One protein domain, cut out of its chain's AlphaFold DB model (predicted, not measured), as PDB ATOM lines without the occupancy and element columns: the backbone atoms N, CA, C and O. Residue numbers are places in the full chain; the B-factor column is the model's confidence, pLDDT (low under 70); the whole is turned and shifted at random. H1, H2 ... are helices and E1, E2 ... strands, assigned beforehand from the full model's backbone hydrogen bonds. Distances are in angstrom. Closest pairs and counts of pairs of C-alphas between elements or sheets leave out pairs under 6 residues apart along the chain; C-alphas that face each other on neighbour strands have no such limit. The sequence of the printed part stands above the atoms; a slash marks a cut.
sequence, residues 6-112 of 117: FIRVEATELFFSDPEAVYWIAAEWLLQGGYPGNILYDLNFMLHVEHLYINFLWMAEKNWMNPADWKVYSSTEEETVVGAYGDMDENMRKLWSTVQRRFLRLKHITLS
ATOM      1  N   PHE A   6     -16.938  79.352 110.443       75.75
ATOM      2  CA  PHE A   6     -17.515  80.190 109.400       75.75
ATOM      3  C   PHE A   6     -16.706  80.128 108.096       75.75
ATOM      4  O   PHE A   6     -17.261  79.785 107.061       75.75
ATOM      5  N   ILE A   7     -15.383  80.317 108.170       76.25
ATOM      6  CA  ILE A   7     -14.499  80.257 106.992       76.25
ATOM      7  C   ILE A   7     -14.530  78.867 106.342       76.25
ATOM      8  O   ILE A   7     -14.435  78.750 105.126       76.25
ATOM      9  N   ARG A   8     -14.684  77.794 107.129       74.19
ATOM     10  CA  ARG A   8     -14.776  76.432 106.577       74.19
ATOM     11  C   ARG A   8     -16.069  76.203 105.801       74.19
ATOM     12  O   ARG A   8     -16.024  75.565 104.757       74.19
ATOM     13  N   VAL A   9     -17.194  76.710 106.305       77.31
ATOM     14  CA  VAL A   9     -18.493  76.591 105.625       77.31
ATOM     15  C   VAL A   9     -18.468  77.375 104.318       77.31
ATOM     16  O   VAL A   9     -18.756  76.806 103.275       77.31
ATOM     17  N   GLU A  10     -18.019  78.629 104.358       78.06
ATOM     18  CA  GLU A  10     -17.938  79.490 103.175       78.06
ATOM     19  C   GLU A  10     -16.980  78.928 102.112       78.06
ATOM     20  O   GLU A  10     -17.306  78.885 100.929       78.06
ATOM     21  N   ALA A  11     -15.820  78.408 102.527       78.62
ATOM     22  CA  ALA A  11     -14.906  77.732 101.613       78.62
ATOM     23  C   ALA A  11     -15.534  76.465 101.011       78.62
ATOM     24  O   ALA A  11     -15.399  76.231  99.816       78.62
ATOM     25  N   THR A  12     -16.240  75.659 101.809       76.25
ATOM     26  CA  THR A  12     -16.935  74.456 101.319       76.25
ATOM     27  C   THR A  12     -17.971  74.837 100.265       76.25
ATOM     28  O   THR A  12     -17.993  74.264  99.182       76.25
ATOM     29  N   GLU A  13     -18.778  75.861 100.525       76.88
ATOM     30  CA  GLU A  13     -19.723  76.365  99.533       76.88
ATOM     31  C   GLU A  13     -19.005  76.801  98.252       76.88
ATOM     32  O   GLU A  13     -19.366  76.347  97.173       76.88
ATOM     33  N   LEU A  14     -17.945  77.601  98.345       79.38
ATOM     34  CA  LEU A  14     -17.218  78.081  97.166       79.38
ATOM     35  C   LEU A  14     -16.558  76.958  96.354       79.38
ATOM     36  O   LEU A  14     -16.630  76.976  95.129       79.38
ATOM     37  N   PHE A  15     -15.928  75.984  97.012       78.94
ATOM     38  CA  PHE A  15     -15.208  74.906  96.327       78.94
ATOM     39  C   PHE A  15     -16.132  73.836  95.747       78.94
ATOM     40  O   PHE A  15     -15.773  73.217  94.749       78.94
ATOM     41  N   PHE A  16     -17.299  73.611  96.356       81.75
ATOM     42  CA  PHE A  16     -18.180  72.502  95.985       81.75
ATOM     43  C   PHE A  16     -19.473  72.929  95.277       81.75
ATOM     44  O   PHE A  16     -20.264  72.061  94.920       81.75
ATOM     45  N   SER A  17     -19.692  74.230  95.042       79.50
ATOM     46  CA  SER A  17     -20.888  74.738  94.341       79.50
ATOM     47  C   SER A  17     -20.752  74.846  92.821       79.50
ATOM     48  O   SER A  17     -21.680  75.350  92.191       79.50
ATOM     49  N   ASP A  18     -19.638  74.414  92.225       86.25
ATOM     50  CA  ASP A  18     -19.522  74.347  90.764       86.25
ATOM     51  C   ASP A  18     -20.483  73.273  90.216       86.25
ATOM     52  O   ASP A  18     -20.274  72.085  90.490       86.25
ATOM     53  N   PRO A  19     -21.535  73.655  89.465       83.69
ATOM     54  CA  PRO A  19     -22.512  72.703  88.952       83.69
ATOM     55  C   PRO A  19     -21.931  71.781  87.874       83.69
ATOM     56  O   PRO A  19     -22.472  70.702  87.660       83.69
ATOM     57  N   GLU A  20     -20.827  72.155  87.220       87.50
ATOM     58  CA  GLU A  20     -20.191  71.334  86.184       87.50
ATOM     59  C   GLU A  20     -19.193  70.322  86.770       87.50
ATOM     60  O   GLU A  20     -18.770  69.382  86.088       87.50
ATOM     61  N   ALA A  21     -18.824  70.470  88.046       90.31
ATOM     62  CA  ALA A  21     -17.870  69.590  88.701       90.31
ATOM     63  C   ALA A  21     -18.450  68.184  88.920       90.31
ATOM     64  O   ALA A  21     -19.500  68.005  89.538       90.31
ATOM     65  N   VAL A  22     -17.714  67.164  88.467       91.00
ATOM     66  CA  VAL A  22     -18.081  65.751  88.632       91.00
ATOM     67  C   VAL A  22     -17.284  65.127  89.772       91.00
ATOM     68  O   VAL A  22     -16.057  65.035  89.715       91.00
ATOM     69  N   TYR A  23     -17.989  64.624  90.784       89.94
ATOM     70  CA  TYR A  23     -17.377  63.983  91.948       89.94
ATOM     71  C   TYR A  23     -17.340  62.473  91.782       89.94
ATOM     72  O   TYR A  23     -18.332  61.863  91.401       89.94
ATOM     73  N   TRP A  24     -16.198  61.861  92.081       90.50
ATOM     74  CA  TRP A  24     -15.990  60.424  91.910       90.50
ATOM     75  C   TRP A  24     -16.024  59.712  93.254       90.50
ATOM     76  O   TRP A  24     -15.257  60.046  94.154       90.50
ATOM     77  N   ILE A  25     -16.899  58.716  93.381       89.19
ATOM     78  CA  ILE A  25     -17.093  57.971  94.625       89.19
ATOM     79  C   ILE A  25     -17.148  56.474  94.346       89.19
ATOM     80  O   ILE A  25     -17.790  56.027  93.400       89.19
ATOM     81  N   ALA A  26     -16.486  55.687  95.192       87.06
ATOM     82  CA  ALA A  26     -16.557  54.234  95.129       87.06
ATOM     83  C   ALA A  26     -17.927  53.732  95.605       87.06
ATOM     84  O   ALA A  26     -18.405  54.111  96.675       87.06
ATOM     85  N   ALA A  27     -18.536  52.827  94.843       86.44
ATOM     86  CA  ALA A  27     -19.813  52.220  95.200       86.44
ATOM     87  C   ALA A  27     -19.750  51.434  96.525       86.44
ATOM     88  O   ALA A  27     -20.694  51.482  97.311       86.44
ATOM     89  N   GLU A  28     -18.610  50.800  96.825       84.44
ATOM     90  CA  GLU A  28     -18.361  50.122  98.107       84.44
ATOM     91  C   GLU A  28     -18.577  51.066  99.302       84.44
ATOM     92  O   GLU A  28     -19.242  50.717 100.280       84.44
ATOM     93  N   TRP A  29     -18.080  52.300  99.209       86.44
ATOM     94  CA  TRP A  29     -18.230  53.290 100.271       86.44
ATOM     95  C   TRP A  29     -19.702  53.668 100.502       86.44
ATOM     96  O   TRP A  29     -20.137  53.822 101.647       86.44
ATOM     97  N   LEU A  30     -20.495  53.752  99.428       88.62
ATOM     98  CA  LEU A  30     -21.940  53.985  99.506       88.62
ATOM     99  C   LEU A  30     -22.671  52.793 100.140       88.62
ATOM    100  O   LEU A  30     -23.531  52.998 100.994       88.62
ATOM    101  N   LEU A  31     -22.294  51.555  99.805       86.44
ATOM    102  CA  LEU A  31     -22.860  50.341 100.411       86.44
ATOM    103  C   LEU A  31     -22.570  50.231 101.911       86.44
ATOM    104  O   LEU A  31     -23.382  49.697 102.670       86.44
ATOM    105  N   GLN A  32     -21.448  50.776 102.372       84.69
ATOM    106  CA  GLN A  32     -21.129  50.864 103.796       84.69
ATOM    107  C   GLN A  32     -21.790  52.077 104.491       84.69
ATOM    108  O   GLN A  32     -21.580  52.308 105.680       84.69
ATOM    109  N   GLY A  33     -22.626  52.847 103.782       87.06
ATOM    110  CA  GLY A  33     -23.430  53.944 104.333       87.06
ATOM    111  C   GLY A  33     -22.822  55.344 104.189       87.06
ATOM    112  O   GLY A  33     -23.370  56.304 104.754       87.06
ATOM    113  N   GLY A  34     -21.720  55.478 103.442       85.38
ATOM    114  CA  GLY A  34     -21.084  56.760 103.137       85.38
ATOM    115  C   GLY A  34     -20.585  57.484 104.389       85.38
ATOM    116  O   GLY A  34     -20.999  58.613 104.664       85.38
ATOM    117  N   TYR A  35     -19.790  56.800 105.216       84.69
ATOM    118  CA  TYR A  35     -19.258  57.329 106.478       84.69
ATOM    119  C   TYR A  35     -17.873  57.978 106.279       84.69
ATOM    120  O   TYR A  35     -17.167  57.618 105.345       84.69
ATOM    121  N   PRO A  36     -17.423  58.906 107.147       77.38
ATOM    122  CA  PRO A  36     -16.186  59.683 106.946       77.38
ATOM    123  C   PRO A  36     -14.878  58.870 106.897       77.38
ATOM    124  O   PRO A  36     -13.808  59.438 106.667       77.38
ATOM    125  N   GLY A  37     -14.942  57.559 107.150       70.62
ATOM    126  CA  GLY A  37     -13.776  56.704 107.318       70.62
ATOM    127  C   GLY A  37     -12.884  57.129 108.488       70.62
ATOM    128  O   GLY A  37     -13.222  57.995 109.296       70.62
ATOM    129  N   ASN A  38     -11.692  56.537 108.541       63.41
ATOM    130  CA  ASN A  38     -10.675  56.813 109.568       63.41
ATOM    131  C   ASN A  38      -9.930  58.142 109.332       63.41
ATOM    132  O   ASN A  38      -9.070  58.526 110.119       63.41
ATOM    133  N   ILE A  39     -10.246  58.821 108.229       53.59
ATOM    134  CA  ILE A  39      -9.555  60.001 107.702       53.59
ATOM    135  C   ILE A  39     -10.346  61.299 107.926       53.59
ATOM    136  O   ILE A  39      -9.894  62.364 107.519       53.59
ATOM    137  N   LEU A  40     -11.471  61.227 108.659       64.44
ATOM    138  CA  LEU A  40     -12.248  62.377 109.150       64.44
ATOM    139  C   LEU A  40     -12.644  63.377 108.050       64.44
ATOM    140  O   LEU A  40     -12.610  64.588 108.273       64.44
ATOM    141  N   TYR A  41     -13.016  62.888 106.864       66.69
ATOM    142  CA  TYR A  41     -13.455  63.774 105.789       66.69
ATOM    143  C   TYR A  41     -14.660  64.616 106.217       66.69
ATOM    144  O   TYR A  41     -15.618  64.103 106.804       66.69
ATOM    145  N   ASP A  42     -14.622  65.910 105.891       74.38
ATOM    146  CA  ASP A  42     -15.818  66.741 105.950       74.38
ATOM    147  C   ASP A  42     -16.785  66.232 104.882       74.38
ATOM    148  O   ASP A  42     -16.460  66.226 103.702       74.38
ATOM    149  N   LEU A  43     -17.947  65.747 105.307       83.44
ATOM    150  CA  LEU A  43     -18.968  65.176 104.433       83.44
ATOM    151  C   LEU A  43     -19.982  66.221 103.947       83.44
ATOM    152  O   LEU A  43     -20.848  65.891 103.138       83.44
ATOM    153  N   ASN A  44     -19.890  67.470 104.419       82.88
ATOM    154  CA  ASN A  44     -20.852  68.516 104.074       82.88
ATOM    155  C   ASN A  44     -20.800  68.905 102.595       82.88
ATOM    156  O   ASN A  44     -21.813  69.345 102.059       82.88
ATOM    157  N   PHE A  45     -19.678  68.671 101.904       82.06
ATOM    158  CA  PHE A  45     -19.583  68.935 100.467       82.06
ATOM    159  C   PHE A  45     -20.649  68.195  99.650       82.06
ATOM    160  O   PHE A  45     -21.111  68.717  98.639       82.06
ATOM    161  N   MET A  46     -21.100  67.020 100.109       87.88
ATOM    162  CA  MET A  46     -22.133  66.231  99.428       87.88
ATOM    163  C   MET A  46     -23.464  66.976  99.291       87.88
ATOM    164  O   MET A  46     -24.238  66.683  98.383       87.88
ATOM    165  N   LEU A  47     -23.716  67.971 100.147       88.38
ATOM    166  CA  LEU A  47     -24.892  68.833 100.056       88.38
ATOM    167  C   LEU A  47     -24.864  69.746  98.828       88.38
ATOM    168  O   LEU A  47     -25.919  70.237  98.440       88.38
ATOM    169  N   HIS A  48     -23.694  69.970  98.229       88.44
ATOM    170  CA  HIS A  48     -23.493  70.876  97.097       88.44
ATOM    171  C   HIS A  48     -23.291  70.141  95.766       88.44
ATOM    172  O   HIS A  48     -23.436  70.749  94.711       88.44
ATOM    173  N   VAL A  49     -23.015  68.835  95.808       90.62
ATOM    174  CA  VAL A  49     -22.761  68.015  94.619       90.62
ATOM    175  C   VAL A  49     -24.021  67.880  93.764       90.62
ATOM    176  O   VAL A  49     -25.041  67.358  94.221       90.62
ATOM    177  N   GLU A  50     -23.913  68.276  92.495       94.12
ATOM    178  CA  GLU A  50     -24.973  68.094  91.499       94.12
ATOM    179  C   GLU A  50     -24.673  66.934  90.533       94.12
ATOM    180  O   GLU A  50     -25.607  66.242  90.117       94.12
ATOM    181  N   HIS A  51     -23.395  66.672  90.220       94.19
ATOM    182  CA  HIS A  51     -22.958  65.583  89.337       94.19
ATOM    183  C   HIS A  51     -22.103  64.557  90.090       94.19
ATOM    184  O   HIS A  51     -21.021  64.865  90.599       94.19
ATOM    185  N   LEU A  52     -22.570  63.309  90.121       93.56
ATOM    186  CA  LEU A  52     -21.880  62.206  90.784       93.56
ATOM    187  C   LEU A  52     -21.529  61.098  89.793       93.56
ATOM    188  O   LEU A  52     -22.387  60.574  89.086       93.56
ATOM    189  N   TYR A  53     -20.270  60.688  89.807       93.19
ATOM    190  CA  TYR A  53     -19.782  59.483  89.163       93.19
ATOM    191  C   TYR A  53     -19.588  58.387  90.214       93.19
ATOM    192  O   TYR A  53     -18.775  58.523  91.134       93.19
ATOM    193  N   ILE A  54     -20.330  57.291  90.079       91.25
ATOM    194  CA  ILE A  54     -20.240  56.134  90.968       91.25
ATOM    195  C   ILE A  54     -19.377  55.073  90.296       91.25
ATOM    196  O   ILE A  54     -19.724  54.533  89.245       91.25
ATOM    197  N   ASN A  55     -18.247  54.776  90.927       88.44
ATOM    198  CA  ASN A  55     -17.277  53.819  90.440       88.44
ATOM    199  C   ASN A  55     -17.499  52.425  91.051       88.44
ATOM    200  O   ASN A  55     -17.416  52.239  92.267       88.44
ATOM    201  N   PHE A  56     -17.719  51.451  90.175       82.38
ATOM    202  CA  PHE A  56     -17.916  50.029  90.426       82.38
ATOM    203  C   PHE A  56     -16.666  49.190  90.111       82.38
ATOM    204  O   PHE A  56     -16.728  47.981  90.276       82.38
ATOM    205  N   LEU A  57     -15.526  49.778  89.704       68.88
ATOM    206  CA  LEU A  57     -14.321  49.044  89.251       68.88
ATOM    207  C   LEU A  57     -13.814  47.965  90.218       68.88
ATOM    208  O   LEU A  57     -13.174  47.014  89.787       68.88
ATOM    209  N   TRP A  58     -14.063  48.128  91.516       60.97
ATOM    210  CA  TRP A  58     -13.646  47.177  92.550       60.97
ATOM    211  C   TRP A  58     -14.793  46.287  93.043       60.97
ATOM    212  O   TRP A  58     -14.590  45.449  93.915       60.97
ATOM    213  N   MET A  59     -15.997  46.454  92.492       63.97
ATOM    214  CA  MET A  59     -17.158  45.619  92.777       63.97
ATOM    215  C   MET A  59     -17.187  44.433  91.817       63.97
ATOM    216  O   MET A  59     -17.870  44.453  90.801       63.97
ATOM    217  N   ALA A  60     -16.434  43.386  92.162       58.31
ATOM    218  CA  ALA A  60     -16.698  42.049  91.631       58.31
ATOM    219  C   ALA A  60     -18.099  41.589  92.081       58.31
ATOM    220  O   ALA A  60     -18.601  42.090  93.089       58.31
ATOM    221  N   GLU A  61     -18.703  40.604  91.400       59.12
ATOM    222  CA  GLU A  61     -20.000  39.999  91.784       59.12
ATOM    223  C   GLU A  61     -20.107  39.746  93.297       59.12
ATOM    224  O   GLU A  61     -21.128  40.030  93.912       59.12
ATOM    225  N   LYS A  62     -18.993  39.358  93.927       58.41
ATOM    226  CA  LYS A  62     -18.850  39.106  95.368       58.41
ATOM    227  C   LYS A  62     -19.214  40.275  96.295       58.41
ATOM    228  O   LYS A  62     -19.509  40.030  97.458       58.41
ATOM    229  N   ASN A  63     -19.187  41.520  95.816       60.31
ATOM    230  CA  ASN A  63     -19.542  42.703  96.613       60.31
ATOM    231  C   ASN A  63     -21.043  43.031  96.551       60.31
ATOM    232  O   ASN A  63     -21.515  43.853  97.334       60.31
ATOM    233  N   TRP A  64     -21.779  42.394  95.634       66.44
ATOM    234  CA  TRP A  64     -23.243  42.408  95.588       66.44
ATOM    235  C   TRP A  64     -23.871  41.256  96.378       66.44
ATOM    236  O   TRP A  64     -25.069  41.302  96.651       66.44
ATOM    237  N   MET A  65     -23.068  40.259  96.755       62.06
ATOM    238  CA  MET A  65     -23.486  39.092  97.529       62.06
ATOM    239  C   MET A  65     -23.356  39.331  99.033       62.06
ATOM    240  O   MET A  65     -22.577  40.180  99.484       62.06
ATOM    241  N   ASN A  66     -24.057  38.523  99.827       63.47
ATOM    242  CA  ASN A  66     -23.830  38.481 101.261       63.47
ATOM    243  C   ASN A  66     -22.396  38.010 101.563       63.47
ATOM    244  O   ASN A  66     -21.980  36.951 101.083       63.47
ATOM    245  N   PRO A  67     -21.638  38.694 102.438       61.44
ATOM    246  CA  PRO A  67     -20.367  38.171 102.933       61.44
ATOM    247  C   PRO A  67     -20.493  36.792 103.605       61.44
ATOM    248  O   PRO A  67     -19.517  36.041 103.643       61.44
ATOM    249  N   ALA A  68     -21.672  36.455 104.142       61.16
ATOM    250  CA  ALA A  68     -21.964  35.138 104.704       61.16
ATOM    251  C   ALA A  68     -21.971  34.028 103.637       61.16
ATOM    252  O   ALA A  68     -21.506  32.919 103.910       61.16
ATOM    253  N   ASP A  69     -22.390  34.353 102.412       60.19
ATOM    254  CA  ASP A  69     -22.515  33.402 101.304       60.19
ATOM    255  C   ASP A  69     -21.173  33.135 100.610       60.19
ATOM    256  O   ASP A  69     -20.998  32.113  99.953       60.19
ATOM    257  N   TRP A  70     -20.156  33.973 100.857       55.16
ATOM    258  CA  TRP A  70     -18.791  33.786 100.341       55.16
ATOM    259  C   TRP A  70     -18.197  32.408 100.690       55.16
ATOM    260  O   TRP A  70     -17.372  31.871  99.950       55.16
ATOM    261  N   LYS A  71     -18.554  31.843 101.851       53.97
ATOM    262  CA  LYS A  71     -17.986  30.579 102.356       53.97
ATOM    263  C   LYS A  71     -18.794  29.341 101.979       53.97
ATOM    264  O   LYS A  71     -18.341  28.231 102.264       53.97
ATOM    265  N   VAL A  72     -19.961  29.509 101.365       55.00
ATOM    266  CA  VAL A  72     -20.795  28.390 100.942       55.00
ATOM    267  C   VAL A  72     -20.321  27.977  99.555       55.00
ATOM    268  O   VAL A  72     -20.756  28.505  98.540       55.00
ATOM    269  N   TYR A  73     -19.376  27.039  99.507       46.03
ATOM    270  CA  TYR A  73     -19.105  26.290  98.282       46.03
ATOM    271  C   TYR A  73     -20.335  25.400  98.045       46.03
ATOM    272  O   TYR A  73     -20.361  24.252  98.489       46.03
ATOM    273  N   SER A  74     -21.411  25.958  97.476       51.34
ATOM    274  CA  SER A  74     -22.602  25.170  97.167       51.34
ATOM    275  C   SER A  74     -22.232  24.172  96.076       51.34
ATOM    276  O   SER A  74     -21.555  24.484  95.095       51.34
ATOM    277  N   SER A  75     -22.633  22.924  96.267       54.19
ATOM    278  CA  SER A  75     -22.344  21.813  95.358       54.19
ATOM    279  C   SER A  75     -23.121  21.881  94.034       54.19
ATOM    280  O   SER A  75     -22.958  21.001  93.193       54.19
ATOM    281  N   THR A  76     -23.960  22.903  93.845       58.25
ATOM    282  CA  THR A  76     -24.924  23.021  92.743       58.25
ATOM    283  C   THR A  76     -25.134  24.482  92.340       58.25
ATOM    284  O   THR A  76     -25.312  25.338  93.207       58.25
ATOM    285  N   GLU A  77     -25.144  24.738  91.024       55.19
ATOM    286  CA  GLU A  77     -25.247  26.070  90.392       55.19
ATOM    287  C   GLU A  77     -26.498  26.866  90.811       55.19
ATOM    288  O   GLU A  77     -26.451  28.087  90.912       55.19
ATOM    289  N   GLU A  78     -27.617  26.197  91.101       54.03
ATOM    290  CA  GLU A  78     -28.874  26.865  91.473       54.03
ATOM    291  C   GLU A  78     -28.819  27.530  92.860       54.03
ATOM    292  O   GLU A  78     -29.342  28.629  93.035       54.03
ATOM    293  N   GLU A  79     -28.144  26.923  93.842       54.47
ATOM    294  CA  GLU A  79     -27.985  27.515  95.181       54.47
ATOM    295  C   GLU A  79     -27.007  28.695  95.169       54.47
ATOM    296  O   GLU A  79     -27.209  29.677  95.884       54.47
ATOM    297  N   THR A  80     -25.982  28.634  94.313       54.22
ATOM    298  CA  THR A  80     -25.048  29.743  94.100       54.22
ATOM    299  C   THR A  80     -25.755  30.923  93.456       54.22
ATOM    300  O   THR A  80     -25.532  32.045  93.886       54.22
ATOM    301  N   VAL A  81     -26.647  30.697  92.486       53.69
ATOM    302  CA  VAL A  81     -27.444  31.761  91.852       53.69
ATOM    303  C   VAL A  81     -28.436  32.381  92.847       53.69
ATOM    304  O   VAL A  81     -28.554  33.602  92.922       53.69
ATOM    305  N   VAL A  82     -29.119  31.585  93.672       52.75
ATOM    306  CA  VAL A  82     -30.090  32.127  94.642       52.75
ATOM    307  C   VAL A  82     -29.413  32.956  95.744       52.75
ATOM    308  O   VAL A  82     -29.915  34.032  96.066       52.75
ATOM    309  N   GLY A  83     -28.258  32.527  96.271       55.03
ATOM    310  CA  GLY A  83     -27.470  33.327  97.225       55.03
ATOM    311  C   GLY A  83     -26.781  34.538  96.580       55.03
ATOM    312  O   GLY A  83     -26.736  35.623  97.154       55.03
ATOM    313  N   ALA A  84     -26.305  34.394  95.338       53.34
ATOM    314  CA  ALA A  84     -25.625  35.454  94.596       53.34
ATOM    315  C   ALA A  84     -26.523  36.652  94.266       53.34
ATOM    316  O   ALA A  84     -26.093  37.801  94.358       53.34
ATOM    317  N   TYR A  85     -27.757  36.375  93.842       54.50
ATOM    318  CA  TYR A  85     -28.686  37.393  93.356       54.50
ATOM    319  C   TYR A  85     -29.728  37.808  94.401       54.50
ATOM    320  O   TYR A  85     -30.313  38.880  94.261       54.50
ATOM    321  N   GLY A  86     -29.938  37.014  95.460       61.88
ATOM    322  CA  GLY A  86     -30.914  37.312  96.516       61.88
ATOM    323  C   GLY A  86     -30.650  38.640  97.231       61.88
ATOM    324  O   GLY A  86     -31.579  39.417  97.455       61.88
ATOM    325  N   ASP A  87     -29.377  38.952  97.482       71.88
ATOM    326  CA  ASP A  87     -28.968  40.165  98.202       71.88
ATOM    327  C   ASP A  87     -28.624  41.341  97.276       71.88
ATOM    328  O   ASP A  87     -28.413  42.470  97.733       71.88
ATOM    329  N   MET A  88     -28.609  41.114  95.960       75.69
ATOM    330  CA  MET A  88     -28.308  42.149  94.972       75.69
ATOM    331  C   MET A  88     -29.336  43.284  95.040       75.69
ATOM    332  O   MET A  88     -28.961  44.459  95.082       75.69
ATOM    333  N   ASP A  89     -30.621  42.942  95.135       80.75
ATOM    334  CA  ASP A  89     -31.712  43.911  95.260       80.75
ATOM    335  C   ASP A  89     -31.617  44.723  96.558       80.75
ATOM    336  O   ASP A  89     -31.843  45.940  96.556       80.75
ATOM    337  N   GLU A  90     -31.263  44.085  97.676       84.44
ATOM    338  CA  GLU A  90     -31.084  44.779  98.953       84.44
ATOM    339  C   GLU A  90     -29.883  45.730  98.897       84.44
ATOM    340  O   GLU A  90     -29.993  46.898  99.283       84.44
ATOM    341  N   ASN A  91     -28.762  45.279  98.336       83.31
ATOM    342  CA  ASN A  91     -27.568  46.096  98.166       83.31
ATOM    343  C   ASN A  91     -27.811  47.278  97.217       83.31
ATOM    344  O   ASN A  91     -27.408  48.402  97.527       83.31
ATOM    345  N   MET A  92     -28.555  47.088  96.126       85.81
ATOM    346  CA  MET A  92     -28.988  48.191  95.262       85.81
ATOM    347  C   MET A  92     -29.864  49.190  96.017       85.81
ATOM    348  O   MET A  92     -29.625  50.397  95.944       85.81
ATOM    349  N   ARG A  93     -30.851  48.718  96.792       90.00
ATOM    350  CA  ARG A  93     -31.694  49.599  97.619       90.00
ATOM    351  C   ARG A  93     -30.866  50.373  98.637       90.00
ATOM    352  O   ARG A  93     -31.090  51.569  98.824       90.00
ATOM    353  N   LYS A  94     -29.895  49.725  99.277       90.00
ATOM    354  CA  LYS A  94     -29.005  50.344 100.263       90.00
ATOM    355  C   LYS A  94     -28.104  51.405  99.637       90.00
ATOM    356  O   LYS A  94     -27.960  52.495 100.202       90.00
ATOM    357  N   LEU A  95     -27.537  51.111  98.467       91.19
ATOM    358  CA  LEU A  95     -26.739  52.052  97.688       91.19
ATOM    359  C   LEU A  95     -27.573  53.289  97.353       91.19
ATOM    360  O   LEU A  95     -27.182  54.404  97.705       91.19
ATOM    361  N   TRP A  96     -28.758  53.104  96.769       93.19
ATOM    362  CA  TRP A  96     -29.608  54.222  96.365       93.19
ATOM    363  C   TRP A  96     -30.164  55.022  97.537       93.19
ATOM    364  O   TRP A  96     -30.159  56.250  97.485       93.19
ATOM    365  N   SER A  97     -30.544  54.358  98.628       94.00
ATOM    366  CA  SER A  97     -30.943  55.024  99.871       94.00
ATOM    367  C   SER A  97     -29.819  55.906 100.422       94.00
ATOM    368  O   SER A  97     -30.046  57.047 100.831       94.00
ATOM    369  N   THR A  98     -28.574  55.424 100.372       93.25
ATOM    370  CA  THR A  98     -27.415  56.210 100.810       93.25
ATOM    371  C   THR A  98     -27.183  57.414  99.904       93.25
ATOM    372  O   THR A  98     -26.979  58.514 100.421       93.25
ATOM    373  N   VAL A  99     -27.266  57.234  98.583       93.75
ATOM    374  CA  VAL A  99     -27.137  58.331  97.614       93.75
ATOM    375  C   VAL A  99     -28.198  59.404  97.876       93.75
ATOM    376  O   VAL A  99     -27.856  60.559  98.112       93.75
ATOM    377  N   GLN A 100     -29.473  59.020  97.943       93.44
ATOM    378  CA  GLN A 100     -30.584  59.952  98.165       93.44
ATOM    379  C   GLN A 100     -30.468  60.710  99.491       93.44
ATOM    380  O   GLN A 100     -30.762  61.899  99.563       93.44
ATOM    381  N   ARG A 101     -30.016  60.037 100.553       92.88
ATOM    382  CA  ARG A 101     -29.885  60.651 101.879       92.88
ATOM    383  C   ARG A 101     -28.712  61.629 101.972       92.88
ATOM    384  O   ARG A 101     -28.761  62.551 102.782       92.88
ATOM    385  N   ARG A 102     -27.625  61.384 101.236       90.06
ATOM    386  CA  ARG A 102     -26.370  62.145 101.365       90.06
ATOM    387  C   ARG A 102     -26.244  63.272 100.346       90.06
ATOM    388  O   ARG A 102     -25.700  64.316 100.690       90.06
ATOM    389  N   PHE A 103     -26.760  63.075  99.138       92.50
ATOM    390  CA  PHE A 103     -26.615  64.007  98.024       92.50
ATOM    391  C   PHE A 103     -27.951  64.690  97.732       92.50
ATOM    392  O   PHE A 103     -28.685  64.309  96.824       92.50
ATOM    393  N   LEU A 104     -28.286  65.707  98.529       91.38
ATOM    394  CA  LEU A 104     -29.602  66.362  98.468       91.38
ATOM    395  C   LEU A 104     -29.822  67.208  97.205       91.38
ATOM    396  O   LEU A 104     -30.964  67.511  96.868       91.38
ATOM    397  N   ARG A 105     -28.745  67.610  96.522       92.69
ATOM    398  CA  ARG A 105     -28.784  68.451  95.313       92.69
ATOM    399  C   ARG A 105     -28.428  67.699  94.034       92.69
ATOM    400  O   ARG A 105     -28.221  68.320  92.996       92.69
ATOM    401  N   LEU A 106     -28.374  66.372  94.102       93.81
ATOM    402  CA  LEU A 106     -27.946  65.551  92.983       93.81
ATOM    403  C   LEU A 106     -28.917  65.658  91.804       93.81
ATOM    404  O   LEU A 106     -30.121  65.456  91.961       93.81
ATOM    405  N   LYS A 107     -28.381  65.949  90.619       94.44
ATOM    406  CA  LYS A 107     -29.132  66.061  89.360       94.44
ATOM    407  C   LYS A 107     -28.712  65.005  88.349       94.44
ATOM    408  O   LYS A 107     -29.557  64.476  87.632       94.44
ATOM    409  N   HIS A 108     -27.422  64.683  88.311       94.56
ATOM    410  CA  HIS A 108     -26.856  63.767  87.330       94.56
ATOM    411  C   HIS A 108     -26.038  62.678  88.020       94.56
ATOM    412  O   HIS A 108     -25.197  62.956  88.875       94.56
ATOM    413  N   ILE A 109     -26.292  61.427  87.629       93.62
ATOM    414  CA  ILE A 109     -25.555  60.256  88.102       93.62
ATOM    415  C   ILE A 109     -24.999  59.519  86.892       93.62
ATOM    416  O   ILE A 109     -25.739  59.175  85.972       93.62
ATOM    417  N   THR A 110     -23.702  59.248  86.910       92.62
ATOM    418  CA  THR A 110     -23.030  58.386  85.938       92.62
ATOM    419  C   THR A 110     -22.484  57.166  86.661       92.62
ATOM    420  O   THR A 110     -21.852  57.289  87.706       92.62
ATOM    421  N   LEU A 111     -22.734  55.981  86.114       89.50
ATOM    422  CA  LEU A 111     -22.211  54.726  86.647       89.50
ATOM    423  C   LEU A 111     -21.016  54.306  85.803       89.50
ATOM    424  O   LEU A 111     -21.063  54.408  84.577       89.50
ATOM    425  N   SER A 112     -19.940  53.849  86.440       85.69
ATOM    426  CA  SER A 112     -18.833  53.266  85.692       85.69
ATOM    427  C   SER A 112     -19.292  51.990  84.997       85.69
ATOM    428  O   SER A 112     -19.830  51.095  85.650       85.69
TER     429      SER A 112
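This is residues 6 to 112 of the 117 residues of an uncharacterized protein of Massarina eburnea CBS 473.64 (UniProt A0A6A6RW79). The model is long and loose: a small sheet of three parallel strands, E1, E2 and E3, lies in one half of its length, with H1 at one end and, at the other end, an arm made by the stretch of residues 56 to 76 and H4. H4 and H5 run nearly in one line along the longest axis, leading from the tip of that arm back past H2 to the part that holds the sheet. The printed part has 107 residues with five named helices and three named strands, in the order H1, E1, H2, H3, E2, H4, H5, E3; the sheet's order is E1, E2, E3, all parallel, and the class is mixed, helices and strands. The whole is loose, with a radius of gyration of the C-alphas of 17.1 A, and it spans 60 by 28 by 21 A along its three main axes.

Start with H1, residues 6 to 16, and look across to H3, residues 44 to 47: the two touch, and their closest C-alphas are those of Phe 16 and Phe 45, 5.9 A apart. H1 is not on the sheet. Next come E1, residues 22 to 26, and its parallel neighbour E2, residues 51 to 55, at 29 degrees between their directions; find N 23 and O 51, 3.0 A apart, and N 53 and O 23, 2.8 A apart, within hydrogen-bond range. E3, residues 108 to 111, is parallel to E2 at 13 degrees; look for N 52 and O 108, 2.9 A apart, and N 110 and O 52, 2.9 A apart. E1 and E3 are the edge strands, and E2 is the inner one. H2, residues 27 to 31, only grazes the sheet, with its residues 27 to 30. H2 touches H5, residues 88 to 102, where the closest C-alphas, those of Leu 31 and Leu 95, are 5.0 A apart. H3 and H5 are close but not clearly touching; the closest C-alphas, those of Met 46 and Arg 102, are 6.2 A apart. H4, residues 77 to 86, touches no helix, and H4 and H5 meet only through their link. E1, H2, H3, E2 and E2, H4, H5, E3 are strand-helix-strand units, two parallel neighbour strands with helices between them along the chain, each with a right-handed crossover. Every O i to N i+4 pair is within hydrogen-bond range in H1, H2, H4 and H5; H3 is too short for such a pair.

Find C-alpha 6 at (-17.515, 80.190, 109.400), where H1 begins; it is 15.5 A long from first to last C-alpha. E1 measures 13.3 A, H2 6.3 A, H3 5.7 A and E2 13.1 A. Go on to C-alpha 77 at (-25.247, 26.070, 90.392), where H4 begins; it runs 14.0 A. H5, the longest helix with 15 residues, runs 21.1 A, and E3 runs 10.2 A to C-alpha 111 at (-22.211, 54.726, 86.647).

The two C-alphas farthest apart are those of Phe 6 and Ser 75, 60.2 A. The printed part has no cut from residue 6 to residue 112. Two links are long: 12 residues from H2 to H3 and 21 residues from E2 to H4; the others are tight. The mean pLDDT of the printed part is 77.3, and 34 residues are under 70, namely 38 to 41 and 57 to 86, a range that includes H4, with a mean of 55.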